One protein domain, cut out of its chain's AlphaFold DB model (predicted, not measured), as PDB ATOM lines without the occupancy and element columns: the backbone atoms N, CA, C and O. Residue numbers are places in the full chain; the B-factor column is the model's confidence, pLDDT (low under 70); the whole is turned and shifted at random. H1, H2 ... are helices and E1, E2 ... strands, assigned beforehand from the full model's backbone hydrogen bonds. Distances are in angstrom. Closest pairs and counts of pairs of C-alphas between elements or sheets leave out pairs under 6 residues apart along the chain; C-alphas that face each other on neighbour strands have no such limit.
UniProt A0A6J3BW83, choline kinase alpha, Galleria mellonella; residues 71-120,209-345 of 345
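Overview. This is residues 71 to 120 and 209 to 345 of the 345 residues of the protein "choline kinase alpha" of Galleria mellonella (UniProt A0A6J3BW83). A long helix, H5, runs through the middle; H6 folds back on it as a helical hairpin, H3 crosses it, and H4 lies across its first end. H2 packs on H5 with residues 106 to 110, and H1 packs on H6 at the opposite end from H4. The printed part has 187 residues, mostly helix, in the order H1, H2, E1, H3, H4, H5, H6. It is only just compact, close to loose, with a radius of gyration of the C-alphas of 19.1 A, and only just elongated, spanning 60 by 39 by 30 A.

Along the chain. H5, residues 270 to 298, is 41.0 A long, from C-alpha 270 at (7.894, 22.837, -15.870) to C-alpha 298 at (25.925, -9.038, -34.305), with a kink of 28 degrees near residue 283. H6, residues 308 to 332, is 36.4 A long and ends at (2.934, 21.809, -39.975). H4, residues 242 to 258, is 24.1 A long. H1 is residues 85 to 95, H2 99 to 110, H3 209 to 219, and strand E1 117 to 120.

Arrangement. H5 is the hub, touching four helices. It touches H6, C-alphas of Ser 292 and Ser 312 closest at 4.0 A, opposite ways at a steep tilt of 37 degrees, only just beyond shallow. H3 touches residues 276 to 287 of H5, Gly 210 and Val 280 having the closest C-alphas, 4.5 A, at a steep tilt of 64 degrees. H4 touches residues 272 to 277 of H5, about perpendicular at 77 degrees, C-alphas of Ile 249 and Val 273 closest at 6.2 A. H2 touches H5 at a shallow tilt of 17 degrees, opposite ways, C-alphas of Ile 110 and Leu 283 closest at 7.1 A. H1 touches residues 309 to 313 of H6, C-alphas of Leu 94 and Leu 313 closest at 6.5 A. E1 pairs with no named strand; its closest C-alpha to H3 is that of Val 118, 5.9 A from that of Arg 209. Every O i to N i+4 pair is within hydrogen-bond range in H1, H2, H3, H4 and H6, and 23 of 25 in H5.

Size, cuts and confidence. The C-alphas of Glu 85 and Asp 262, the two farthest apart, are 61.2 A apart. Residues 121 to 208 are not printed; C-alphas 120 and 209 are 6.7 A apart. The links H3 to H4 and H4 to H5 are long. Residues 327 to 337, of which 327 to 332 belong to H6, stand free. The pLDDT is under 70 in residues 71 to 84, 261 to 266, 300 to 301 and 332 to 345.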
ATOM      1  N   ILE A  71      30.076   0.016 -40.229       49.69
ATOM      2  CA  ILE A  71      28.753   0.292 -40.818       49.69
ATOM      3  C   ILE A  71      28.807   0.541 -42.337       49.69
ATOM      4  O   ILE A  71      27.933   0.066 -43.049       49.69
ATOM      5  N   SER A  72      29.840   1.203 -42.876       45.09
ATOM      6  CA  SER A  72      29.858   1.567 -44.312       45.09
ATOM      7  C   SER A  72      30.331   0.429 -45.234       45.09
ATOM      8  O   SER A  72      29.692   0.139 -46.239       45.09
ATOM      9  N   THR A  73      31.415  -0.281 -44.898       40.03
ATOM     10  CA  THR A  73      32.018  -1.264 -45.827       40.03
ATOM     11  C   THR A  73      31.568  -2.712 -45.587       40.03
ATOM     12  O   THR A  73      31.749  -3.558 -46.458       40.03
ATOM     13  N   SER A  74      30.981  -3.032 -44.426       47.16
ATOM     14  CA  SER A  74      30.735  -4.429 -44.031       47.16
ATOM     15  C   SER A  74      29.292  -4.913 -44.186       47.16
ATOM     16  O   SER A  74      29.098  -6.122 -44.272       47.16
ATOM     17  N   LEU A  75      28.293  -4.028 -44.319       49.78
ATOM     18  CA  LEU A  75      26.893  -4.453 -44.478       49.78
ATOM     19  C   LEU A  75      26.689  -5.376 -45.689       49.78
ATOM     20  O   LEU A  75      25.934  -6.334 -45.598       49.78
ATOM     21  N   HIS A  76      27.411  -5.168 -46.795       51.22
ATOM     22  CA  HIS A  76      27.251  -5.987 -48.004       51.22
ATOM     23  C   HIS A  76      27.679  -7.459 -47.819       51.22
ATOM     24  O   HIS A  76      27.080  -8.343 -48.427       51.22
ATOM     25  N   ASN A  77      28.662  -7.728 -46.951       46.62
ATOM     26  CA  ASN A  77      29.218  -9.071 -46.727       46.62
ATOM     27  C   ASN A  77      28.461  -9.876 -45.654       46.62
ATOM     28  O   ASN A  77      28.611 -11.093 -45.590       46.62
ATOM     29  N   TYR A  78      27.649  -9.225 -44.813       52.78
ATOM     30  CA  TYR A  78      26.918  -9.895 -43.725       52.78
ATOM     31  C   TYR A  78      25.642 -10.610 -44.179       52.78
ATOM     32  O   TYR A  78      25.039 -11.357 -43.418       52.78
ATOM     33  N   PHE A  79      25.247 -10.434 -45.438       55.34
ATOM     34  CA  PHE A  79      24.021 -11.000 -45.988       55.34
ATOM     35  C   PHE A  79      24.249 -12.263 -46.833       55.34
ATOM     36  O   PHE A  79      23.555 -12.463 -47.831       55.34
ATOM     37  N   THR A  80      25.232 -13.091 -46.488       48.94
ATOM     38  CA  THR A  80      25.583 -14.302 -47.251       48.94
ATOM     39  C   THR A  80      25.751 -15.513 -46.337       48.94
ATOM     40  O   THR A  80      26.863 -15.992 -46.159       48.94
ATOM     41  N   TYR A  81      24.646 -15.992 -45.756       47.28
ATOM     42  CA  TYR A  81      24.394 -17.382 -45.323       47.28
ATOM     43  C   TYR A  81      22.958 -17.431 -44.763       47.28
ATOM     44  O   TYR A  81      22.679 -16.686 -43.832       47.28
ATOM     45  N   PHE A  82      22.032 -18.226 -45.322       54.53
ATOM     46  CA  PHE A  82      20.608 -18.188 -44.912       54.53
ATOM     47  C   PHE A  82      20.004 -19.572 -44.703       54.53
ATOM     48  O   PHE A  82      20.253 -20.469 -45.510       54.53
ATOM     49  N   GLN A  83      19.185 -19.713 -43.652       60.16
ATOM     50  CA  GLN A  83      18.575 -20.986 -43.252       60.16
ATOM     51  C   GLN A  83      17.033 -21.026 -43.369       60.16
ATOM     52  O   GLN A  83      16.500 -22.129 -43.487       60.16
ATOM     53  N   ASN A  84      16.294 -19.902 -43.431       67.19
ATOM     54  CA  ASN A  84      14.823 -19.912 -43.608       67.19
ATOM     55  C   ASN A  84      14.258 -18.731 -44.452       67.19
ATOM     56  O   ASN A  84      14.944 -17.743 -44.706       67.19
ATOM     57  N   GLU A  85      13.010 -18.841 -44.945       77.06
ATOM     58  CA  GLU A  85      12.355 -17.823 -45.804       77.06
ATOM     59  C   GLU A  85      11.976 -16.525 -45.067       77.06
ATOM     60  O   GLU A  85      11.928 -15.459 -45.686       77.06
ATOM     61  N   GLN A  86      11.702 -16.593 -43.761       75.75
ATOM     62  CA  GLN A  86      11.290 -15.434 -42.960       75.75
ATOM     63  C   GLN A  86      12.450 -14.448 -42.780       75.75
ATOM     64  O   GLN A  86      12.300 -13.261 -43.081       75.75
ATOM     65  N   GLU A  87      13.637 -14.947 -42.434       77.75
ATOM     66  CA  GLU A  87      14.875 -14.164 -42.362       77.75
ATOM     67  C   GLU A  87      15.167 -13.449 -43.685       77.75
ATOM     68  O   GLU A  87      15.543 -12.278 -43.702       77.75
ATOM     69  N   GLN A  88      14.935 -14.109 -44.825       81.31
ATOM     70  CA  GLN A  88      15.161 -13.495 -46.136       81.31
ATOM     71  C   GLN A  88      14.251 -12.283 -46.377       81.31
ATOM     72  O   GLN A  88      14.689 -11.294 -46.976       81.31
ATOM     73  N   GLN A  89      13.000 -12.326 -45.909       87.19
ATOM     74  CA  GLN A  89      12.077 -11.194 -46.018       87.19
ATOM     75  C   GLN A  89      12.506 -10.033 -45.117       87.19
ATOM     76  O   GLN A  89      12.531  -8.886 -45.575       87.19
ATOM     77  N   VAL A  90      12.894 -10.331 -43.875       89.12
ATOM     78  CA  VAL A  90      13.423  -9.351 -42.915       89.12
ATOM     79  C   VAL A  90      14.659  -8.662 -43.491       89.12
ATOM     80  O   VAL A  90      14.719  -7.438 -43.604       89.12
ATOM     81  N   ILE A  91      15.610  -9.446 -43.987       84.69
ATOM     82  CA  ILE A  91      16.851  -8.949 -44.579       84.69
ATOM     83  C   ILE A  91      16.594  -8.125 -45.837       84.69
ATOM     84  O   ILE A  91      17.253  -7.108 -46.052       84.69
ATOM     85  N   LYS A  92      15.628  -8.516 -46.672       88.56
ATOM     86  CA  LYS A  92      15.241  -7.726 -47.845       88.56
ATOM     87  C   LYS A  92      14.737  -6.337 -47.444       88.56
ATOM     88  O   LYS A  92      15.085  -5.368 -48.116       88.56
ATOM     89  N   LYS A  93      13.956  -6.230 -46.361       91.25
ATOM     90  CA  LYS A  93      13.526  -4.935 -45.814       91.25
ATOM     91  C   LYS A  93      14.723  -4.125 -45.310       91.25
ATOM     92  O   LYS A  93      14.881  -2.985 -45.738       91.25
ATOM     93  N   LEU A  94      15.599  -4.719 -44.498       88.88
ATOM     94  CA  LEU A  94      16.803  -4.053 -43.976       88.88
ATOM     95  C   LEU A  94      17.704  -3.528 -45.110       88.88
ATOM     96  O   LEU A  94      18.094  -2.365 -45.120       88.88
ATOM     97  N   LYS A  95      17.947  -4.342 -46.147       85.44
ATOM     98  CA  LYS A  95      18.728  -3.959 -47.341       85.44
ATOM     99  C   LYS A  95      18.131  -2.812 -48.154       85.44
ATOM    100  O   LYS A  95      18.846  -2.215 -48.955       85.44
ATOM    101  N   SER A  96      16.833  -2.544 -48.021       90.94
ATOM    102  CA  SER A  96      16.174  -1.478 -48.781       90.94
ATOM    103  C   SER A  96      16.462  -0.077 -48.234       90.94
ATOM    104  O   SER A  96      16.155   0.910 -48.903       90.94
ATOM    105  N   VAL A  97      17.062   0.016 -47.041       89.25
ATOM    106  CA  VAL A  97      17.365   1.281 -46.373       89.25
ATOM    107  C   VAL A  97      18.760   1.782 -46.740       89.25
ATOM    108  O   VAL A  97      19.754   1.060 -46.682       89.25
ATOM    109  N   ASP A  98      18.835   3.064 -47.092       88.50
ATOM    110  CA  ASP A  98      20.087   3.782 -47.319       88.50
ATOM    111  C   ASP A  98      20.627   4.310 -45.980       88.50
ATOM    112  O   ASP A  98      20.397   5.458 -45.598       88.50
ATOM    113  N   TYR A  99      21.309   3.441 -45.229       84.31
ATOM    114  CA  TYR A  99      21.796   3.759 -43.882       84.31
ATOM    115  C   TYR A  99      22.759   4.948 -43.845       84.31
ATOM    116  O   TYR A  99      22.777   5.679 -42.858       84.31
ATOM    117  N   GLU A 100      23.535   5.185 -44.906       82.19
ATOM    118  CA  GLU A 100      24.417   6.352 -44.979       82.19
ATOM    119  C   GLU A 100      23.594   7.645 -44.977       82.19
ATOM    120  O   GLU A 100      23.864   8.550 -44.184       82.19
ATOM    121  N   LYS A 101      22.525   7.713 -45.783       86.00
ATOM    122  CA  LYS A 101      21.596   8.852 -45.752       86.00
ATOM    123  C   LYS A 101      20.849   8.975 -44.429       86.00
ATOM    124  O   LYS A 101      20.665  10.097 -43.956       86.00
ATOM    125  N   GLU A 102      20.418   7.866 -43.834       91.31
ATOM    126  CA  GLU A 102      19.692   7.884 -42.559       91.31
ATOM    127  C   GLU A 102      20.575   8.391 -41.408       91.31
ATOM    128  O   GLU A 102      20.153   9.268 -40.650       91.31
ATOM    129  N   ILE A 103      21.829   7.934 -41.334       83.50
ATOM    130  CA  ILE A 103      22.822   8.400 -40.356       83.50
ATOM    131  C   ILE A 103      23.135   9.884 -40.563       83.50
ATOM    132  O   ILE A 103      23.162  10.647 -39.598       83.50
ATOM    133  N   GLU A 104      23.356  10.327 -41.803       83.62
ATOM    134  CA  GLU A 104      23.648  11.736 -42.083       83.62
ATOM    135  C   GLU A 104      22.457  12.655 -41.791       83.62
ATOM    136  O   GLU A 104      22.641  13.770 -41.298       83.62
ATOM    137  N   TRP A 105      21.229  12.199 -42.050       93.00
ATOM    138  CA  TRP A 105      20.028  12.921 -41.638       93.00
ATOM    139  C   TRP A 105      19.945  13.023 -40.114       93.00
ATOM    140  O   TRP A 105      19.770  14.121 -39.585       93.00
ATOM    141  N   LEU A 106      20.134  11.904 -39.408       88.12
ATOM    142  CA  LEU A 106      20.042  11.859 -37.954       88.12
ATOM    143  C   LEU A 106      21.099  12.753 -37.295       88.12
ATOM    144  O   LEU A 106      20.767  13.512 -36.393       88.12
ATOM    145  N   LYS A 107      22.350  12.733 -37.772       80.25
ATOM    146  CA  LYS A 107      23.410  13.630 -37.278       80.25
ATOM    147  C   LYS A 107      23.023  15.101 -37.403       80.25
ATOM    148  O   LYS A 107      23.258  15.872 -36.477       80.25
ATOM    149  N   LYS A 108      22.448  15.496 -38.544       84.62
ATOM    150  CA  LYS A 108      21.994  16.877 -38.771       84.62
ATOM    151  C   LYS A 108      20.844  17.248 -37.844       84.62
ATOM    152  O   LYS A 108      20.851  18.354 -37.326       84.62
ATOM    153  N   PHE A 109      19.900  16.332 -37.632       89.12
ATOM    154  CA  PHE A 109      18.772  16.533 -36.729       89.12
ATOM    155  C   PHE A 109      19.219  16.640 -35.263       89.12
ATOM    156  O   PHE A 109      18.904  17.615 -34.599       89.12
ATOM    157  N   ILE A 110      20.037  15.708 -34.765       85.44
ATOM    158  CA  ILE A 110      20.545  15.751 -33.382       85.44
ATOM    159  C   ILE A 110      21.367  17.020 -33.130       85.44
ATOM    160  O   ILE A 110      21.288  17.592 -32.052       85.44
ATOM    161  N   ALA A 111      22.104  17.517 -34.130       83.12
ATOM    162  CA  ALA A 111      22.858  18.763 -34.005       83.12
ATOM    163  C   ALA A 111      21.975  20.006 -33.766       83.12
ATOM    164  O   ALA A 111      22.509  21.048 -33.391       83.12
ATOM    165  N   THR A 112      20.655  19.924 -33.984       88.31
ATOM    166  CA  THR A 112      19.713  21.008 -33.647       88.31
ATOM    167  C   THR A 112      19.159  20.913 -32.229       88.31
ATOM    168  O   THR A 112      18.446  21.816 -31.802       88.31
ATOM    169  N   ILE A 113      19.435  19.820 -31.516       88.00
ATOM    170  CA  ILE A 113      18.911  19.558 -30.176       88.00
ATOM    171  C   ILE A 113      19.923  20.044 -29.144       88.00
ATOM    172  O   ILE A 113      21.079  19.620 -29.142       88.00
ATOM    173  N   ASP A 114      19.479  20.923 -28.249       89.25
ATOM    174  CA  ASP A 114      20.288  21.370 -27.118       89.25
ATOM    175  C   ASP A 114      20.175  20.351 -25.980       89.25
ATOM    176  O   ASP A 114      19.259  20.415 -25.162       89.25
ATOM    177  N   SER A 115      21.074  19.366 -25.984       89.44
ATOM    178  CA  SER A 115      21.205  18.379 -24.914       89.44
ATOM    179  C   SER A 115      22.618  18.438 -24.321       89.44
ATOM    180  O   SER A 115      23.601  18.375 -25.067       89.44
ATOM    181  N   PRO A 116      22.765  18.554 -22.990       91.19
ATOM    182  CA  PRO A 116      24.057  18.493 -22.319       91.19
ATOM    183  C   PRO A 116      24.803  17.182 -22.580       91.19
ATOM    184  O   PRO A 116      24.221  16.095 -22.530       91.19
ATOM    185  N   VAL A 117      26.118  17.289 -22.782       85.62
ATOM    186  CA  VAL A 117      27.017  16.132 -22.836       85.62
ATOM    187  C   VAL A 117      27.458  15.770 -21.420       85.62
ATOM    188  O   VAL A 117      28.051  16.590 -20.720       85.62
ATOM    189  N   VAL A 118      27.183  14.535 -21.010       85.44
ATOM    190  CA  VAL A 118      27.507  13.975 -19.692       85.44
ATOM    191  C   VAL A 118      28.123  12.587 -19.857       85.44
ATOM    192  O   VAL A 118      28.149  12.046 -20.960       85.44
ATOM    193  N   PHE A 119      28.680  12.021 -18.787       84.81
ATOM    194  CA  PHE A 119      29.113  10.627 -18.815       84.81
ATOM    195  C   PHE A 119      27.874   9.727 -18.723       84.81
ATOM    196  O   PHE A 119      27.186   9.744 -17.706       84.81
ATOM    197  N   CYS A 120      27.575   9.015 -19.807       86.81
ATOM    198  CA  CYS A 120      26.396   8.167 -19.954       86.81
ATOM    199  C   CYS A 120      26.774   6.689 -19.862       86.81
ATOM    200  O   CYS A 120      27.860   6.289 -20.296       86.81
ATOM    201  N   ARG A 209      22.819  13.470 -22.556       95.75
ATOM    202  CA  ARG A 209      21.967  12.921 -21.481       95.75
ATOM    203  C   ARG A 209      20.629  12.388 -22.005       95.75
ATOM    204  O   ARG A 209      20.128  11.380 -21.517       95.75
ATOM    205  N   GLY A 210      20.083  13.038 -23.039       96.75
ATOM    206  CA  GLY A 210      18.841  12.618 -23.680       96.75
ATOM    207  C   GLY A 210      18.935  11.224 -24.301       96.75
ATOM    208  O   GLY A 210      17.923  10.535 -24.349       96.75
ATOM    209  N   PHE A 211      20.126  10.777 -24.726       97.31
ATOM    210  CA  PHE A 211      20.335   9.428 -25.262       97.31
ATOM    211  C   PHE A 211      20.132   8.374 -24.181       97.31
ATOM    212  O   PHE A 211      19.389   7.425 -24.395       97.31
ATOM    213  N   ASP A 212      20.767   8.550 -23.024       97.56
ATOM    214  CA  ASP A 212      20.754   7.556 -21.946       97.56
ATOM    215  C   ASP A 212      19.336   7.366 -21.391       97.56
ATOM    216  O   ASP A 212      18.852   6.245 -21.235       97.56
ATOM    217  N   ILE A 213      18.625   8.481 -21.188       98.56
ATOM    218  CA  ILE A 213      17.236   8.478 -20.716       98.56
ATOM    219  C   ILE A 213      16.296   7.910 -21.789       98.56
ATOM    220  O   ILE A 213      15.441   7.080 -21.480       98.56
ATOM    221  N   ALA A 214      16.456   8.307 -23.059       98.25
ATOM    222  CA  ALA A 214      15.653   7.753 -24.148       98.25
ATOM    223  C   ALA A 214      15.876   6.250 -24.318       98.25
ATOM    224  O   ALA A 214      14.916   5.521 -24.569       98.25
ATOM    225  N   ASN A 215      17.118   5.792 -24.155       98.12
ATOM    226  CA  ASN A 215      17.456   4.383 -24.203       98.12
ATOM    227  C   ASN A 215      16.739   3.630 -23.086       98.12
ATOM    228  O   ASN A 215      16.001   2.693 -23.361       98.12
ATOM    229  N   HIS A 216      16.873   4.107 -21.847       98.38
ATOM    230  CA  HIS A 216      16.219   3.499 -20.694       98.38
ATOM    231  C   HIS A 216      14.699   3.379 -20.870       98.38
ATOM    232  O   HIS A 216      14.139   2.310 -20.653       98.38
ATOM    233  N   PHE A 217      14.024   4.435 -21.334       98.50
ATOM    234  CA  PHE A 217      12.580   4.388 -21.594       98.50
ATOM    235  C   PHE A 217      12.190   3.405 -22.699       98.50
ATOM    236  O   PHE A 217      11.105   2.832 -22.651       98.50
ATOM    237  N   GLN A 218      13.038   3.204 -23.708       97.44
ATOM    238  CA  GLN A 218      12.769   2.214 -24.751       97.44
ATOM    239  C   GLN A 218      12.888   0.786 -24.235       97.44
ATOM    240  O   GLN A 218      12.098  -0.059 -24.646       97.44
ATOM    241  N   GLU A 219      13.814   0.531 -23.312       97.62
ATOM    242  CA  GLU A 219      14.007  -0.791 -22.710       97.62
ATOM    243  C   GLU A 219      12.797  -1.267 -21.891       97.62
ATOM    244  O   GLU A 219      12.660  -2.460 -21.648       97.62
ATOM    245  N   TRP A 220      11.848  -0.388 -21.548       97.62
ATOM    246  CA  TRP A 220      10.576  -0.795 -20.931       97.62
ATOM    247  C   TRP A 220       9.699  -1.628 -21.876       97.62
ATOM    248  O   TRP A 220       8.861  -2.404 -21.420       97.62
ATOM    249  N   MET A 221       9.888  -1.481 -23.191       96.56
ATOM    250  CA  MET A 221       9.157  -2.255 -24.197       96.56
ATOM    251  C   MET A 221       9.785  -3.621 -24.470       96.56
ATOM    252  O   MET A 221       9.110  -4.453 -25.068       96.56
ATOM    253  N   TYR A 222      11.044  -3.855 -24.083       95.12
ATOM    254  CA  TYR A 222      11.783  -5.060 -24.460       95.12
ATOM    255  C   TYR A 222      11.970  -6.004 -23.269       95.12
ATOM    256  O   TYR A 222      12.522  -5.641 -22.229       95.12
ATOM    257  N   ASP A 223      11.539  -7.255 -23.434       93.44
ATOM    258  CA  ASP A 223      11.819  -8.332 -22.488       93.44
ATOM    259  C   ASP A 223      12.715  -9.393 -23.128       93.44
ATOM    260  O   ASP A 223      12.291 -10.098 -24.033       93.44
ATOM    261  N   TYR A 224      13.942  -9.533 -22.631       91.94
ATOM    262  CA  TYR A 224      14.934 -10.496 -23.118       91.94
ATOM    263  C   TYR A 224      14.854 -11.885 -22.454       91.94
ATOM    264  O   TYR A 224      15.758 -12.698 -22.626       91.94
ATOM    265  N   ASN A 225      13.807 -12.167 -21.669       89.12
ATOM    266  CA  ASN A 225      13.638 -13.444 -20.966       89.12
ATOM    267  C   ASN A 225      12.783 -14.467 -21.732       89.12
ATOM    268  O   ASN A 225      12.508 -15.542 -21.192       89.12
ATOM    269  N   ASN A 226      12.334 -14.157 -22.953       89.38
ATOM    270  CA  ASN A 226      11.539 -15.093 -23.746       89.38
ATOM    271  C   ASN A 226      12.401 -16.324 -24.119       89.38
ATOM    272  O   ASN A 226      13.434 -16.169 -24.772       89.38
ATOM    273  N   PRO A 227      12.025 -17.554 -23.711       88.94
ATOM    274  CA  PRO A 227      12.797 -18.755 -24.031       88.94
ATOM    275  C   PRO A 227      12.606 -19.235 -25.478       88.94
ATOM    276  O   PRO A 227      13.351 -20.106 -25.931       88.94
ATOM    277  N   GLU A 228      11.606 -18.720 -26.195       90.81
ATOM    278  CA  GLU A 228      11.313 -19.066 -27.583       90.81
ATOM    279  C   GLU A 228      11.870 -18.012 -28.541       90.81
ATOM    280  O   GLU A 228      11.932 -16.829 -28.216       90.81
ATOM    281  N   TYR A 229      12.249 -18.431 -29.752       86.69
ATOM    282  CA  TYR A 229      12.671 -17.508 -30.809       86.69
ATOM    283  C   TYR A 229      11.600 -16.419 -31.039       86.69
ATOM    284  O   TYR A 229      10.432 -16.775 -31.202       86.69
ATOM    285  N   PRO A 230      11.958 -15.119 -31.109       92.44
ATOM    286  CA  PRO A 230      13.301 -14.557 -31.309       92.44
ATOM    287  C   PRO A 230      14.118 -14.296 -30.027       92.44
ATOM    288  O   PRO A 230      15.129 -13.597 -30.084       92.44
ATOM    289  N   PHE A 231      13.729 -14.888 -28.899       91.69
ATOM    290  CA  PHE A 231      14.349 -14.759 -27.575       91.69
ATOM    291  C   PHE A 231      14.205 -13.371 -26.939       91.69
ATOM    292  O   PHE A 231      14.940 -13.001 -26.025       91.69
ATOM    293  N   TYR A 232      13.239 -12.598 -27.432       94.31
ATOM    294  CA  TYR A 232      12.764 -11.384 -26.790       94.31
ATOM    295  C   TYR A 232      11.298 -11.128 -27.142       94.31
ATOM    296  O   TYR A 232      10.830 -11.557 -28.199       94.31
ATOM    297  N   ASP A 233      10.608 -10.380 -26.290       94.56
ATOM    298  CA  ASP A 233       9.295  -9.807 -26.571       94.56
ATOM    299  C   ASP A 233       9.394  -8.286 -26.701       94.56
ATOM    300  O   ASP A 233      10.157  -7.633 -25.986       94.56
ATOM    301  N   GLU A 234       8.610  -7.720 -27.618       95.38
ATOM    302  CA  GLU A 234       8.403  -6.278 -27.747       95.38
ATOM    303  C   GLU A 234       6.936  -5.956 -27.452       95.38
ATOM    304  O   GLU A 234       6.040  -6.364 -28.192       95.38
ATOM    305  N   VAL A 235       6.692  -5.204 -26.379       94.81
ATOM    306  CA  VAL A 235       5.355  -4.781 -25.947       94.81
ATOM    307  C   VAL A 235       5.305  -3.258 -25.952       94.81
ATOM    308  O   VAL A 235       5.750  -2.593 -25.016       94.81
ATOM    309  N   LEU A 236       4.773  -2.691 -27.036       92.00
ATOM    310  CA  LEU A 236       4.753  -1.241 -27.260       92.00
ATOM    311  C   LEU A 236       3.946  -0.492 -26.189       92.00
ATOM    312  O   LEU A 236       4.239   0.662 -25.881       92.00
ATOM    313  N   GLU A 237       2.945  -1.150 -25.609       94.62
ATOM    314  CA  GLU A 237       2.091  -0.621 -24.547       94.62
ATOM    315  C   GLU A 237       2.850  -0.380 -23.237       94.62
ATOM    316  O   GLU A 237       2.389   0.411 -22.414       94.62
ATOM    317  N   ASN A 238       4.014  -1.011 -23.055       96.50
ATOM    318  CA  ASN A 238       4.850  -0.824 -21.871       96.50
ATOM    319  C   ASN A 238       5.739   0.424 -21.953       96.50
ATOM    320  O   ASN A 238       6.393   0.765 -20.967       96.50
ATOM    321  N   TYR A 239       5.784   1.120 -23.096       96.62
ATOM    322  CA  TYR A 239       6.512   2.384 -23.190       96.62
ATOM    323  C   TYR A 239       5.989   3.374 -22.134       96.62
ATOM    324  O   TYR A 239       4.768   3.537 -22.021       96.62
ATOM    325  N   PRO A 240       6.864   4.068 -21.378       97.62
ATOM    326  CA  PRO A 240       6.423   4.899 -20.270       97.62
ATOM    327  C   PRO A 240       5.453   5.984 -20.735       97.62
ATOM    328  O   PRO A 240       5.691   6.718 -21.706       97.62
ATOM    329  N   THR A 241       4.351   6.108 -19.997       97.25
ATOM    330  CA  THR A 241       3.370   7.170 -20.206       97.25
ATOM    331  C   THR A 241       4.015   8.533 -19.967       97.25
ATOM    332  O   THR A 241       5.083   8.651 -19.366       97.25
ATOM    333  N   LEU A 242       3.359   9.604 -20.421       95.69
ATOM    334  CA  LEU A 242       3.843  10.955 -20.139       95.69
ATOM    335  C   LEU A 242       4.085  11.173 -18.641       95.69
ATOM    336  O   LEU A 242       5.121  11.710 -18.274       95.69
ATOM    337  N   GLU A 243       3.133  10.757 -17.812       96.19
ATOM    338  CA  GLU A 243       3.195  10.916 -16.362       96.19
ATOM    339  C   GLU A 243       4.420  10.201 -15.781       96.19
ATOM    340  O   GLU A 243       5.203  10.808 -15.056       96.19
ATOM    341  N   GLN A 244       4.666   8.953 -16.191       97.81
ATOM    342  CA  GLN A 244       5.849   8.196 -15.768       97.81
ATOM    343  C   GLN A 244       7.154   8.865 -16.218       97.81
ATOM    344  O   GLN A 244       8.096   8.975 -15.431       97.81
ATOM    345  N   LYS A 245       7.207   9.374 -17.459       98.00
ATOM    346  CA  LYS A 245       8.371  10.123 -17.954       98.00
ATOM    347  C   LYS A 245       8.601  11.408 -17.155       98.00
ATOM    348  O   LYS A 245       9.746  11.728 -16.853       98.00
ATOM    349  N   GLU A 246       7.540  12.137 -16.809       96.31
ATOM    350  CA  GLU A 246       7.622  13.366 -16.012       96.31
ATOM    351  C   GLU A 246       8.119  13.096 -14.591       96.31
ATOM    352  O   GLU A 246       8.962  13.848 -14.110       96.31
ATOM    353  N   ILE A 247       7.655  12.022 -13.942       96.12
ATOM    354  CA  ILE A 247       8.139  11.598 -12.617       96.12
ATOM    355  C   ILE A 247       9.645  11.320 -12.674       96.12
ATOM    356  O   ILE A 247      10.410  11.916 -11.916       96.12
ATOM    357  N   PHE A 248      10.086  10.487 -13.624       97.38
ATOM    358  CA  PHE A 248      11.503  10.157 -13.791       97.38
ATOM    359  C   PHE A 248      12.354  11.407 -14.053       97.38
ATOM    360  O   PHE A 248      13.392  11.609 -13.429       97.38
ATOM    361  N   ILE A 249      11.910  12.273 -14.969       97.50
ATOM    362  CA  ILE A 249      12.638  13.490 -15.345       97.50
ATOM    363  C   ILE A 249      12.709  14.491 -14.190       97.50
ATOM    364  O   ILE A 249      13.755  15.113 -14.006       97.50
ATOM    365  N   LYS A 250      11.637  14.650 -13.405       94.94
ATOM    366  CA  LYS A 250      11.630  15.529 -12.226       94.94
ATOM    367  C   LYS A 250      12.656  15.072 -11.195       94.94
ATOM    368  O   LYS A 250      13.471  15.890 -10.774       94.94
ATOM    369  N   GLU A 251      12.672  13.788 -10.841       92.88
ATOM    370  CA  GLU A 251      13.664  13.277  -9.888       92.88
ATOM    371  C   GLU A 251      15.086  13.345 -10.467       92.88
ATOM    372  O   GLU A 251      15.989  13.853  -9.801       92.88
ATOM    373  N   TYR A 252      15.288  12.982 -11.739       95.12
ATOM    374  CA  TYR A 252      16.588  13.144 -12.400       95.12
ATOM    375  C   TYR A 252      17.095  14.591 -12.328       95.12
ATOM    376  O   TYR A 252      18.237  14.828 -11.937       95.12
ATOM    377  N   LEU A 253      16.262  15.575 -12.683       93.38
ATOM    378  CA  LEU A 253      16.655  16.986 -12.696       93.38
ATOM    379  C   LEU A 253      16.931  17.523 -11.291       93.38
ATOM    380  O   LEU A 253      17.902  18.255 -11.114       93.38
ATOM    381  N   LYS A 254      16.133  17.127 -10.298       90.12
ATOM    382  CA  LYS A 254      16.331  17.487  -8.888       90.12
ATOM    383  C   LYS A 254      17.697  17.012  -8.380       90.12
ATOM    384  O   LYS A 254      18.443  17.811  -7.818       90.12
ATOM    385  N   HIS A 255      18.069  15.758  -8.656       86.81
ATOM    386  CA  HIS A 255      19.389  15.212  -8.310       86.81
ATOM    387  C   HIS A 255      20.528  15.786  -9.173       86.81
ATOM    388  O   HIS A 255      21.648  15.980  -8.704       86.81
ATOM    389  N   TYR A 256      20.270  16.081 -10.446       87.06
ATOM    390  CA  TYR A 256      21.267  16.673 -11.337       87.06
ATOM    391  C   TYR A 256      21.621  18.110 -10.923       87.06
ATOM    392  O   TYR A 256      22.793  18.481 -10.911       87.06
ATOM    393  N   GLN A 257      20.624  18.919 -10.555       84.81
ATOM    394  CA  GLN A 257      20.805  20.317 -10.155       84.81
ATOM    395  C   GLN A 257      21.447  20.459  -8.769       84.81
ATOM    396  O   GLN A 257      22.308  21.327  -8.593       84.81
ATOM    397  N   SER A 258      21.095  19.590  -7.813       79.81
ATOM    398  CA  SER A 258      21.716  19.584  -6.482       79.81
ATOM    399  C   SER A 258      23.215  19.266  -6.539       79.81
ATOM    400  O   SER A 258      23.998  19.841  -5.790       79.81
ATOM    401  N   ASN A 259      23.644  18.434  -7.494       73.50
ATOM    402  CA  ASN A 259      25.059  18.136  -7.732       73.50
ATOM    403  C   ASN A 259      25.827  19.270  -8.440       73.50
ATOM    404  O   ASN A 259      27.059  19.268  -8.457       73.50
ATOM    405  N   LEU A 260      25.129  20.236  -9.047       73.50
ATOM    406  CA  LEU A 260      25.741  21.367  -9.756       73.50
ATOM    407  C   LEU A 260      25.821  22.647  -8.916       73.50
ATOM    408  O   LEU A 260      26.615  23.534  -9.239       73.50
ATOM    409  N   SER A 261      25.004  22.780  -7.869       68.38
ATOM    410  CA  SER A 261      24.952  23.987  -7.043       68.38
ATOM    411  C   SER A 261      24.615  23.678  -5.585       68.38
ATOM    412  O   SER A 261      23.740  22.868  -5.318       68.38
ATOM    413  N   ASP A 262      25.224  24.406  -4.640       65.00
ATOM    414  CA  ASP A 262      24.932  24.309  -3.192       65.00
ATOM    415  C   ASP A 262      23.504  24.779  -2.811       65.00
ATOM    416  O   ASP A 262      23.179  24.953  -1.629       65.00
ATOM    417  N   ALA A 263      22.646  25.058  -3.796       62.06
ATOM    418  CA  ALA A 263      21.268  25.456  -3.577       62.06
ATOM    419  C   ALA A 263      20.458  24.230  -3.133       62.06
ATOM    420  O   ALA A 263      20.154  23.344  -3.921       62.06
ATOM    421  N   LYS A 264      20.095  24.196  -1.848       57.34
ATOM    422  CA  LYS A 264      19.389  23.072  -1.209       57.34
ATOM    423  C   LYS A 264      17.940  22.857  -1.667       57.34
ATOM    424  O   LYS A 264      17.298  21.954  -1.151       57.34
ATOM    425  N   ASP A 265      17.423  23.677  -2.579       61.59
ATOM    426  CA  ASP A 265      16.001  23.674  -2.928       61.59
ATOM    427  C   ASP A 265      15.792  24.185  -4.364       61.59
ATOM    428  O   ASP A 265      15.447  25.344  -4.608       61.59
ATOM    429  N   THR A 266      16.093  23.336  -5.346       67.81
ATOM    430  CA  THR A 266      15.786  23.596  -6.759       67.81
ATOM    431  C   THR A 266      14.829  22.532  -7.262       67.81
ATOM    432  O   THR A 266      15.233  21.533  -7.854       67.81
ATOM    433  N   THR A 267      13.540  22.736  -7.003       82.62
ATOM    434  CA  THR A 267      12.490  22.000  -7.709       82.62
ATOM    435  C   THR A 267      12.582  22.351  -9.197       82.62
ATOM    436  O   THR A 267      12.518  23.541  -9.527       82.62
ATOM    437  N   PRO A 268      12.725  21.365 -10.103       87.81
ATOM    438  CA  PRO A 268      12.791  21.629 -11.534       87.81
ATOM    439  C   PRO A 268      11.531  22.349 -12.010       87.81
ATOM    440  O   PRO A 268      10.412  21.969 -11.651       87.81
ATOM    441  N   SER A 269      11.698  23.386 -12.830       91.25
ATOM    442  CA  SER A 269      10.552  24.072 -13.418       91.25
ATOM    443  C   SER A 269       9.874  23.190 -14.467       91.25
ATOM    444  O   SER A 269      10.461  22.259 -15.023       91.25
ATOM    445  N   ILE A 270       8.622  23.512 -14.790       89.81
ATOM    446  CA  ILE A 270       7.894  22.837 -15.870       89.81
ATOM    447  C   ILE A 270       8.609  22.969 -17.223       89.81
ATOM    448  O   ILE A 270       8.555  22.056 -18.045       89.81
ATOM    449  N   ASP A 271       9.301  24.086 -17.447       91.88
ATOM    450  CA  ASP A 271      10.055  24.325 -18.674       91.88
ATOM    451  C   ASP A 271      11.301  23.431 -18.736       91.88
ATOM    452  O   ASP A 271      11.569  22.861 -19.794       91.88
ATOM    453  N   ASP A 272      11.981  23.199 -17.606       92.94
ATOM    454  CA  ASP A 272      13.117  22.265 -17.527       92.94
ATOM    455  C   ASP A 272      12.682  20.829 -17.863       92.94
ATOM    456  O   ASP A 272      13.338  20.128 -18.640       92.94
ATOM    457  N   VAL A 273      11.539  20.395 -17.314       95.31
ATOM    458  CA  VAL A 273      10.962  19.066 -17.577       95.31
ATOM    459  C   VAL A 273      10.577  18.927 -19.052       95.31
ATOM    460  O   VAL A 273      10.918  17.931 -19.691       95.31
ATOM    461  N   ASN A 274       9.904  19.931 -19.624       94.12
ATOM    462  CA  ASN A 274       9.506  19.926 -21.035       94.12
ATOM    463  C   ASN A 274      10.707  19.960 -21.988       94.12
ATOM    464  O   ASN A 274      10.667  19.328 -23.050       94.12
ATOM    465  N   GLN A 275      11.771  20.676 -21.622       95.38
ATOM    466  CA  GLN A 275      13.014  20.688 -22.382       95.38
ATOM    467  C   GLN A 275      13.636  19.290 -22.408       95.38
ATOM    468  O   GLN A 275      13.888  18.769 -23.494       95.38
ATOM    469  N   LEU A 276      13.794  18.638 -21.250       97.38
ATOM    470  CA  LEU A 276      14.382  17.298 -21.198       97.38
ATOM    471  C   LEU A 276      13.491  16.244 -21.875       97.38
ATOM    472  O   LEU A 276      14.003  15.378 -22.579       97.38
ATOM    473  N   LEU A 277      12.162  16.349 -21.774       97.50
ATOM    474  CA  LEU A 277      11.247  15.513 -22.563       97.50
ATOM    475  C   LEU A 277      11.481  15.674 -24.072       97.50
ATOM    476  O   LEU A 277      11.482  14.685 -24.803       97.50
ATOM    477  N   SER A 278      11.709  16.904 -24.538       94.62
ATOM    478  CA  SER A 278      11.979  17.183 -25.952       94.62
ATOM    479  C   SER A 278      13.341  16.635 -26.397       94.62
ATOM    480  O   SER A 278      13.448  16.098 -27.501       94.62
ATOM    481  N   GLU A 279      14.368  16.722 -25.542       96.44
ATOM    482  CA  GLU A 279      15.670  16.080 -25.768       96.44
ATOM    483  C   GLU A 279      15.517  14.558 -25.912       96.44
ATOM    484  O   GLU A 279      16.023  13.975 -26.872       96.44
ATOM    485  N   VAL A 280      14.794  13.925 -24.982       97.81
ATOM    486  CA  VAL A 280      14.544  12.476 -24.938       97.81
ATOM    487  C   VAL A 280      13.780  12.006 -26.172       97.81
ATOM    488  O   VAL A 280      14.207  11.063 -26.836       97.81
ATOM    489  N   ASP A 281      12.683  12.678 -26.529       94.62
ATOM    490  CA  ASP A 281      11.883  12.320 -27.703       94.62
ATOM    491  C   ASP A 281      12.705  12.440 -29.005       94.62
ATOM    492  O   ASP A 281      12.543  11.631 -29.920       94.62
ATOM    493  N   ALA A 282      13.619  13.414 -29.098       93.56
ATOM    494  CA  ALA A 282      14.507  13.554 -30.250       93.56
ATOM    495  C   ALA A 282      15.616  12.483 -30.278       93.56
ATOM    496  O   ALA A 282      15.932  11.934 -31.338       93.56
ATOM    497  N   LEU A 283      16.200  12.161 -29.122       96.56
ATOM    498  CA  LEU A 283      17.306  11.208 -29.004       96.56
ATOM    499  C   LEU A 283      16.829   9.749 -29.033       96.56
ATOM    500  O   LEU A 283      17.621   8.867 -29.358       96.56
ATOM    501  N   ALA A 284      15.529   9.503 -28.860       97.38
ATOM    502  CA  ALA A 284      14.893   8.210 -29.107       97.38
ATOM    503  C   ALA A 284      15.114   7.690 -30.541       97.38
ATOM    504  O   ALA A 284      15.215   6.483 -30.765       97.38
ATOM    505  N   LEU A 285      15.231   8.580 -31.536       97.25
ATOM    506  CA  LEU A 285      15.592   8.170 -32.897       97.25
ATOM    507  C   LEU A 285      17.015   7.599 -32.943       97.25
ATOM    508  O   LEU A 285      17.282   6.642 -33.671       97.25
ATOM    509  N   ALA A 286      17.928   8.194 -32.176       94.44
ATOM    510  CA  ALA A 286      19.327   7.803 -32.158       94.44
ATOM    511  C   ALA A 286      19.524   6.417 -31.555       94.44
ATOM    512  O   ALA A 286      20.246   5.605 -32.126       94.44
ATOM    513  N   THR A 287      18.842   6.137 -30.449       95.69
ATOM    514  CA  THR A 287      18.904   4.849 -29.754       95.69
ATOM    515  C   THR A 287      18.329   3.725 -30.622       95.69
ATOM    516  O   THR A 287      18.981   2.698 -30.802       95.69
ATOM    517  N   HIS A 288      17.171   3.924 -31.266       97.75
ATOM    518  CA  HIS A 288      16.601   2.924 -32.176       97.75
ATOM    519  C   HIS A 288      17.511   2.631 -33.376       97.75
ATOM    520  O   HIS A 288      17.739   1.463 -33.695       97.75
ATOM    521  N   LEU A 289      18.072   3.659 -34.026       95.19
ATOM    522  CA  LEU A 289      18.991   3.435 -35.144       95.19
ATOM    523  C   LEU A 289      20.291   2.756 -34.684       95.19
ATOM    524  O   LEU A 289      20.785   1.863 -35.372       95.19
ATOM    525  N   PHE A 290      20.827   3.149 -33.525       94.38
ATOM    526  CA  PHE A 290      22.034   2.559 -32.950       94.38
ATOM    527  C   PHE A 290      21.858   1.059 -32.691       94.38
ATOM    528  O   PHE A 290      22.621   0.260 -33.234       94.38
ATOM    529  N   TRP A 291      20.817   0.666 -31.952       94.62
ATOM    530  CA  TRP A 291      20.568  -0.739 -31.622       94.62
ATOM    531  C   TRP A 291      20.134  -1.573 -32.827       94.62
ATOM    532  O   TRP A 291      20.490  -2.747 -32.921       94.62
ATOM    533  N   SER A 292      19.464  -0.960 -33.810       95.06
ATOM    534  CA  SER A 292      19.196  -1.614 -35.093       95.06
ATOM    535  C   SER A 292      20.493  -2.006 -35.807       95.06
ATOM    536  O   SER A 292      20.655  -3.164 -36.195       95.06
ATOM    537  N   LEU A 293      21.438  -1.066 -35.935       86.50
ATOM    538  CA  LEU A 293      22.728  -1.283 -36.598       86.50
ATOM    539  C   LEU A 293      23.631  -2.233 -35.807       86.50
ATOM    540  O   LEU A 293      24.260  -3.113 -36.397       86.50
ATOM    541  N   TRP A 294      23.673  -2.085 -34.480       89.44
ATOM    542  CA  TRP A 294      24.374  -3.004 -33.585       89.44
ATOM    543  C   TRP A 294      23.886  -4.440 -33.786       89.44
ATOM    544  O   TRP A 294      24.698  -5.354 -33.943       89.44
ATOM    545  N   SER A 295      22.568  -4.632 -33.868       88.38
ATOM    546  CA  SER A 295      21.978  -5.958 -34.008       88.38
ATOM    547  C   SER A 295      22.290  -6.584 -35.370       88.38
ATOM    548  O   SER A 295      22.733  -7.727 -35.426       88.38
ATOM    549  N   MET A 296      22.236  -5.811 -36.466       83.62
ATOM    550  CA  MET A 296      22.677  -6.295 -37.791       83.62
ATOM    551  C   MET A 296      24.125  -6.780 -37.789       83.62
ATOM    552  O   MET A 296      24.453  -7.780 -38.421       83.62
ATOM    553  N   VAL A 297      25.010  -6.043 -37.115       79.81
ATOM    554  CA  VAL A 297      26.432  -6.389 -37.045       79.81
ATOM    555  C   VAL A 297      26.652  -7.651 -36.208       79.81
ATOM    556  O   VAL A 297      27.565  -8.423 -36.512       79.81
ATOM    557  N   ASN A 298      25.835  -7.868 -35.175       79.69
ATOM    558  CA  ASN A 298      25.925  -9.038 -34.305       79.69
ATOM    559  C   ASN A 298      25.229 -10.278 -34.868       79.69
ATOM    560  O   ASN A 298      25.670 -11.383 -34.555       79.69
ATOM    561  N   ALA A 299      24.261 -10.120 -35.773       79.38
ATOM    562  CA  ALA A 299      23.548 -11.226 -36.414       79.38
ATOM    563  C   ALA A 299      24.469 -12.275 -37.061       79.38
ATOM    564  O   ALA A 299      24.129 -13.451 -37.115       79.38
ATOM    565  N   SER A 300      25.649 -11.866 -37.539       68.81
ATOM    566  CA  SER A 300      26.627 -12.767 -38.161       68.81
ATOM    567  C   SER A 300      27.846 -13.081 -37.283       68.81
ATOM    568  O   SER A 300      28.788 -13.708 -37.766       68.81
ATOM    569  N   LYS A 301      27.924 -12.534 -36.066       69.75
ATOM    570  CA  LYS A 301      29.127 -12.593 -35.211       69.75
ATOM    571  C   LYS A 301      28.862 -13.212 -33.850       69.75
ATOM    572  O   LYS A 301      29.778 -13.786 -33.267       69.75
ATOM    573  N   SER A 302      27.658 -13.025 -33.329       73.62
ATOM    574  CA  SER A 302      27.302 -13.486 -32.002       73.62
ATOM    575  C   SER A 302      26.984 -14.974 -32.022       73.62
ATOM    576  O   SER A 302      26.351 -15.475 -32.947       73.62
ATOM    577  N   ASN A 303      27.412 -15.666 -30.970       75.12
ATOM    578  CA  ASN A 303      27.041 -17.057 -30.714       75.12
ATOM    579  C   ASN A 303      25.818 -17.165 -29.788       75.12
ATOM    580  O   ASN A 303      25.395 -18.271 -29.464       75.12
ATOM    581  N   ILE A 304      25.281 -16.032 -29.323       79.44
ATOM    582  CA  ILE A 304      24.099 -16.002 -28.460       79.44
ATOM    583  C   ILE A 304      22.867 -16.298 -29.329       79.44
ATOM    584  O   ILE A 304      22.692 -15.621 -30.346       79.44
ATOM    585  N   PRO A 305      22.014 -17.269 -28.954       79.62
ATOM    586  CA  PRO A 305      20.772 -17.545 -29.666       79.62
ATOM    587  C   PRO A 305      19.797 -16.385 -29.440       79.62
ATOM    588  O   PRO A 305      19.142 -16.305 -28.409       79.62
ATOM    589  N   PHE A 306      19.758 -15.455 -30.390       86.25
ATOM    590  CA  PHE A 306      18.938 -14.246 -30.350       86.25
ATOM    591  C   PHE A 306      18.517 -13.869 -31.775       86.25
ATOM    592  O   PHE A 306      19.326 -13.961 -32.705       86.25
ATOM    593  N   GLY A 307      17.264 -13.452 -31.966       89.94
ATOM    594  CA  GLY A 307      16.715 -13.030 -33.260       89.94
ATOM    595  C   GLY A 307      17.224 -11.652 -33.679       89.94
ATOM    596  O   GLY A 307      16.479 -10.672 -33.691       89.94
ATOM    597  N   TYR A 308      18.520 -11.550 -33.992       87.00
ATOM    598  CA  TYR A 308      19.174 -10.279 -34.316       87.00
ATOM    599  C   TYR A 308      18.551  -9.581 -35.534       87.00
ATOM    600  O   TYR A 308      18.443  -8.355 -35.567       87.00
ATOM    601  N   TRP A 309      18.119 -10.332 -36.550       89.31
ATOM    602  CA  TRP A 309      17.516  -9.739 -37.743       89.31
ATOM    603  C   TRP A 309      16.148  -9.120 -37.439       89.31
ATOM    604  O   TRP A 309      15.874  -7.998 -37.870       89.31
ATOM    605  N   GLU A 310      15.317  -9.817 -36.669       93.06
ATOM    606  CA  GLU A 310      13.995  -9.383 -36.219       93.06
ATOM    607  C   GLU A 310      14.112  -8.172 -35.304       93.06
ATOM    608  O   GLU A 310      13.454  -7.160 -35.546       93.06
ATOM    609  N   TYR A 311      15.024  -8.230 -34.332       94.88
ATOM    610  CA  TYR A 311      15.297  -7.114 -33.435       94.88
ATOM    611  C   TYR A 311      15.790  -5.891 -34.206       94.88
ATOM    612  O   TYR A 311      15.309  -4.776 -34.009       94.88
ATOM    613  N   SER A 312      16.717  -6.092 -35.149       93.75
ATOM    614  CA  SER A 312      17.197  -5.011 -36.004       93.75
ATOM    615  C   SER A 312      16.063  -4.347 -36.782       93.75
ATOM    616  O   SER A 312      16.000  -3.112 -36.840       93.75
ATOM    617  N   LEU A 313      15.173  -5.151 -37.369       95.38
ATOM    618  CA  LEU A 313      14.048  -4.654 -38.145       95.38
ATOM    619  C   LEU A 313      13.030  -3.927 -37.264       95.38
ATOM    620  O   LEU A 313      12.616  -2.835 -37.638       95.38
ATOM    621  N   SER A 314      12.682  -4.479 -36.101       96.06
ATOM    622  CA  SER A 314      11.785  -3.849 -35.125       96.06
ATOM    623  C   SER A 314      12.299  -2.458 -34.716       96.06
ATOM    624  O   SER A 314      11.605  -1.447 -34.890       96.06
ATOM    625  N   ARG A 315      13.573  -2.356 -34.300       97.50
ATOM    626  CA  ARG A 315      14.187  -1.065 -33.942       97.50
ATOM    627  C   ARG A 315      14.213  -0.103 -35.140       97.50
ATOM    628  O   ARG A 315      13.938   1.087 -34.973       97.50
ATOM    629  N   LEU A 316      14.487  -0.592 -36.354       97.25
ATOM    630  CA  LEU A 316      14.500   0.231 -37.571       97.25
ATOM    631  C   LEU A 316      13.115   0.764 -37.948       97.25
ATOM    632  O   LEU A 316      12.985   1.938 -38.294       97.25
ATOM    633  N   GLU A 317      12.084  -0.080 -37.902       96.75
ATOM    634  CA  GLU A 317      10.705   0.305 -38.213       96.75
ATOM    635  C   GLU A 317      10.231   1.397 -37.238       96.75
ATOM    636  O   GLU A 317       9.648   2.399 -37.668       96.75
ATOM    637  N   THR A 318      10.598   1.292 -35.955       96.56
ATOM    638  CA  THR A 318      10.332   2.347 -34.971       96.56
ATOM    639  C   THR A 318      11.117   3.633 -35.254       96.56
ATOM    640  O   THR A 318      10.519   4.713 -35.255       96.56
ATOM    641  N   TYR A 319      12.412   3.555 -35.585       97.81
ATOM    642  CA  TYR A 319      13.196   4.725 -36.016       97.81
ATOM    643  C   TYR A 319      12.535   5.456 -37.198       97.81
ATOM    644  O   TYR A 319      12.347   6.676 -37.155       97.81
ATOM    645  N   LEU A 320      12.141   4.719 -38.241       97.50
ATOM    646  CA  LEU A 320      11.517   5.287 -39.437       97.50
ATOM    647  C   LEU A 320      10.169   5.941 -39.117       97.50
ATOM    648  O   LEU A 320       9.871   7.020 -39.639       97.50
ATOM    649  N   ARG A 321       9.365   5.330 -38.238       96.50
ATOM    650  CA  ARG A 321       8.098   5.903 -37.766       96.50
ATOM    651  C   ARG A 321       8.324   7.224 -37.026       96.50
ATOM    652  O   ARG A 321       7.725   8.233 -37.401       96.50
ATOM    653  N   LEU A 322       9.228   7.248 -36.045       95.62
ATOM    654  CA  LEU A 322       9.551   8.455 -35.274       95.62
ATOM    655  C   LEU A 322      10.110   9.572 -36.169       95.62
ATOM    656  O   LEU A 322       9.686  10.724 -36.071       95.62
ATOM    657  N   LYS A 323      10.988   9.238 -37.123       96.56
ATOM    658  CA  LYS A 323      11.486  10.183 -38.136       96.56
ATOM    659  C   LYS A 323      10.355  10.829 -38.933       96.56
ATOM    660  O   LYS A 323      10.360  12.042 -39.147       96.56
ATOM    661  N   GLN A 324       9.365  10.050 -39.368       95.88
ATOM    662  CA  GLN A 324       8.210  10.596 -40.082       95.88
ATOM    663  C   GLN A 324       7.370  11.529 -39.204       95.88
ATOM    664  O   GLN A 324       6.864  12.534 -39.706       95.88
ATOM    665  N   GLU A 325       7.211  11.218 -37.918       93.31
ATOM    666  CA  GLU A 325       6.500  12.074 -36.963       93.31
ATOM    667  C   GLU A 325       7.213  13.420 -36.773       93.31
ATOM    668  O   GLU A 325       6.561  14.463 -36.850       93.31
ATOM    669  N   VAL A 326       8.542  13.416 -36.630       91.12
ATOM    670  CA  VAL A 326       9.369  14.635 -36.555       91.12
ATOM    671  C   VAL A 326       9.212  15.485 -37.820       91.12
ATOM    672  O   VAL A 326       8.838  16.654 -37.737       91.12
ATOM    673  N   ILE A 327       9.387  14.888 -39.003       90.62
ATOM    674  CA  ILE A 327       9.271  15.602 -40.289       90.62
ATOM    675  C   ILE A 327       7.863  16.190 -40.482       90.62
ATOM    676  O   ILE A 327       7.703  17.269 -41.056       90.62
ATOM    677  N   LYS A 328       6.815  15.491 -40.025       88.94
ATOM    678  CA  LYS A 328       5.443  16.018 -40.049       88.94
ATOM    679  C   LYS A 328       5.305  17.219 -39.111       88.94
ATOM    680  O   LYS A 328       4.765  18.237 -39.533       88.94
ATOM    681  N   LYS A 329       5.807  17.135 -37.875       82.56
ATOM    682  CA  LYS A 329       5.752  18.244 -36.907       82.56
ATOM    683  C   LYS A 329       6.444  19.504 -37.443       82.56
ATOM    684  O   LYS A 329       5.841  20.573 -37.388       82.56
ATOM    685  N   GLU A 330       7.628  19.369 -38.045       78.00
ATOM    686  CA  GLU A 330       8.361  20.492 -38.656       78.00
ATOM    687  C   GLU A 330       7.581  21.166 -39.795       78.00
ATOM    688  O   GLU A 330       7.542  22.389 -39.893       78.00
ATOM    689  N   LYS A 331       6.920  20.379 -40.655       71.81
ATOM    690  CA  LYS A 331       6.177  20.911 -41.811       71.81
ATOM    691  C   LYS A 331       4.903  21.662 -41.435       71.81
ATOM    692  O   LYS A 331       4.499  22.554 -42.176       71.81
ATOM    693  N   PHE A 332       4.251  21.280 -40.339       66.00
ATOM    694  CA  PHE A 332       2.934  21.809 -39.975       66.00
ATOM    695  C   PHE A 332       2.949  22.773 -38.782       66.00
ATOM    696  O   PHE A 332       1.904  23.331 -38.464       66.00
ATOM    697  N   ASN A 333       4.116  23.014 -38.168       51.12
ATOM    698  CA  ASN A 333       4.357  24.063 -37.172       51.12
ATOM    699  C   ASN A 333       3.271  24.130 -36.078       51.12
ATOM    700  O   ASN A 333       2.744  25.200 -35.785       51.12
ATOM    701  N   PHE A 334       2.875  22.983 -35.512       46.00
ATOM    702  CA  PHE A 334       1.836  22.933 -34.479       46.00
ATOM    703  C   PHE A 334       2.377  23.476 -33.145       46.00
ATOM    704  O   PHE A 334       3.223  22.818 -32.536       46.00
ATOM    705  N   PRO A 335       1.882  24.619 -32.625       39.28
ATOM    706  CA  PRO A 335       2.224  25.047 -31.279       39.28
ATOM    707  C   PRO A 335       1.455  24.177 -30.278       39.28
ATOM    708  O   PRO A 335       0.257  24.366 -30.064       39.28
ATOM    709  N   GLN A 336       2.121  23.214 -29.640       44.97
ATOM    710  CA  GLN A 336       1.534  22.505 -28.504       44.97
ATOM    711  C   GLN A 336       1.702  23.344 -27.233       44.97
ATOM    712  O   GLN A 336       2.655  23.181 -26.481       44.97
ATOM    713  N   LYS A 337       0.738  24.231 -26.953       36.31
ATOM    714  CA  LYS A 337       0.495  24.650 -25.565       36.31
ATOM    715  C   LYS A 337      -0.187  23.489 -24.848       36.31
ATOM    716  O   LYS A 337      -1.380  23.255 -25.035       36.31
ATOM    717  N   ARG A 338       0.589  22.734 -24.074       49.91
ATOM    718  CA  ARG A 338       0.093  21.629 -23.250       49.91
ATOM    719  C   ARG A 338      -0.623  22.200 -22.019       49.91
ATOM    720  O   ARG A 338      -0.121  23.128 -21.397       49.91
ATOM    721  N   LYS A 339      -1.799  21.667 -21.679       36.53
ATOM    722  CA  LYS A 339      -2.381  21.807 -20.335       36.53
ATOM    723  C   LYS A 339      -1.948  20.573 -19.551       36.53
ATOM    724  O   LYS A 339      -2.235  19.472 -20.012       36.53
ATOM    725  N   ILE A 340      -1.261  20.752 -18.429       50.28
ATOM    726  CA  ILE A 340      -0.920  19.657 -17.513       50.28
ATOM    727  C   ILE A 340      -1.447  20.028 -16.126       50.28
ATOM    728  O   ILE A 340      -1.412  21.195 -15.738       50.28
ATOM    729  N   TYR A 341      -2.020  19.028 -15.463       41.22
ATOM    730  CA  TYR A 341      -2.599  19.093 -14.128       41.22
ATOM    731  C   TYR A 341      -1.472  18.964 -13.096       41.22
ATOM    732  O   TYR A 341      -0.577  18.141 -13.279       41.22
ATOM    733  N   GLU A 342      -1.498  19.783 -12.043       35.47
ATOM    734  CA  GLU A 342      -0.637  19.575 -10.873       35.47
ATOM    735  C   GLU A 342      -0.944  18.184 -10.305       35.47
ATOM    736  O   GLU A 342      -2.098  17.868 -10.013       35.47
ATOM    737  N   VAL A 343       0.077  17.331 -10.241       43.72
ATOM    738  CA  VAL A 343       0.002  16.049  -9.545       43.72
ATOM    739  C   VAL A 343       0.644  16.289  -8.188       43.72
ATOM    740  O   VAL A 343       1.854  16.511  -8.120       43.72
ATOM    741  N   ASP A 344      -0.184  16.321  -7.147       36.66
ATOM    742  CA  ASP A 344       0.276  16.300  -5.761       36.66
ATOM    743  C   ASP A 344       0.919  14.927  -5.501       36.66
ATOM    744  O   ASP A 344       0.275  13.895  -5.707       36.66
ATOM    745  N   ILE A 345       2.201  14.934  -5.120       39.31
ATOM    746  CA  ILE A 345       2.963  13.752  -4.679       39.31
ATOM    747  C   ILE A 345       2.737  13.551  -3.183       39.31
ATOM    748  O   ILE A 345       2.853  14.559  -2.443       39.31
TER     749      ILE A 345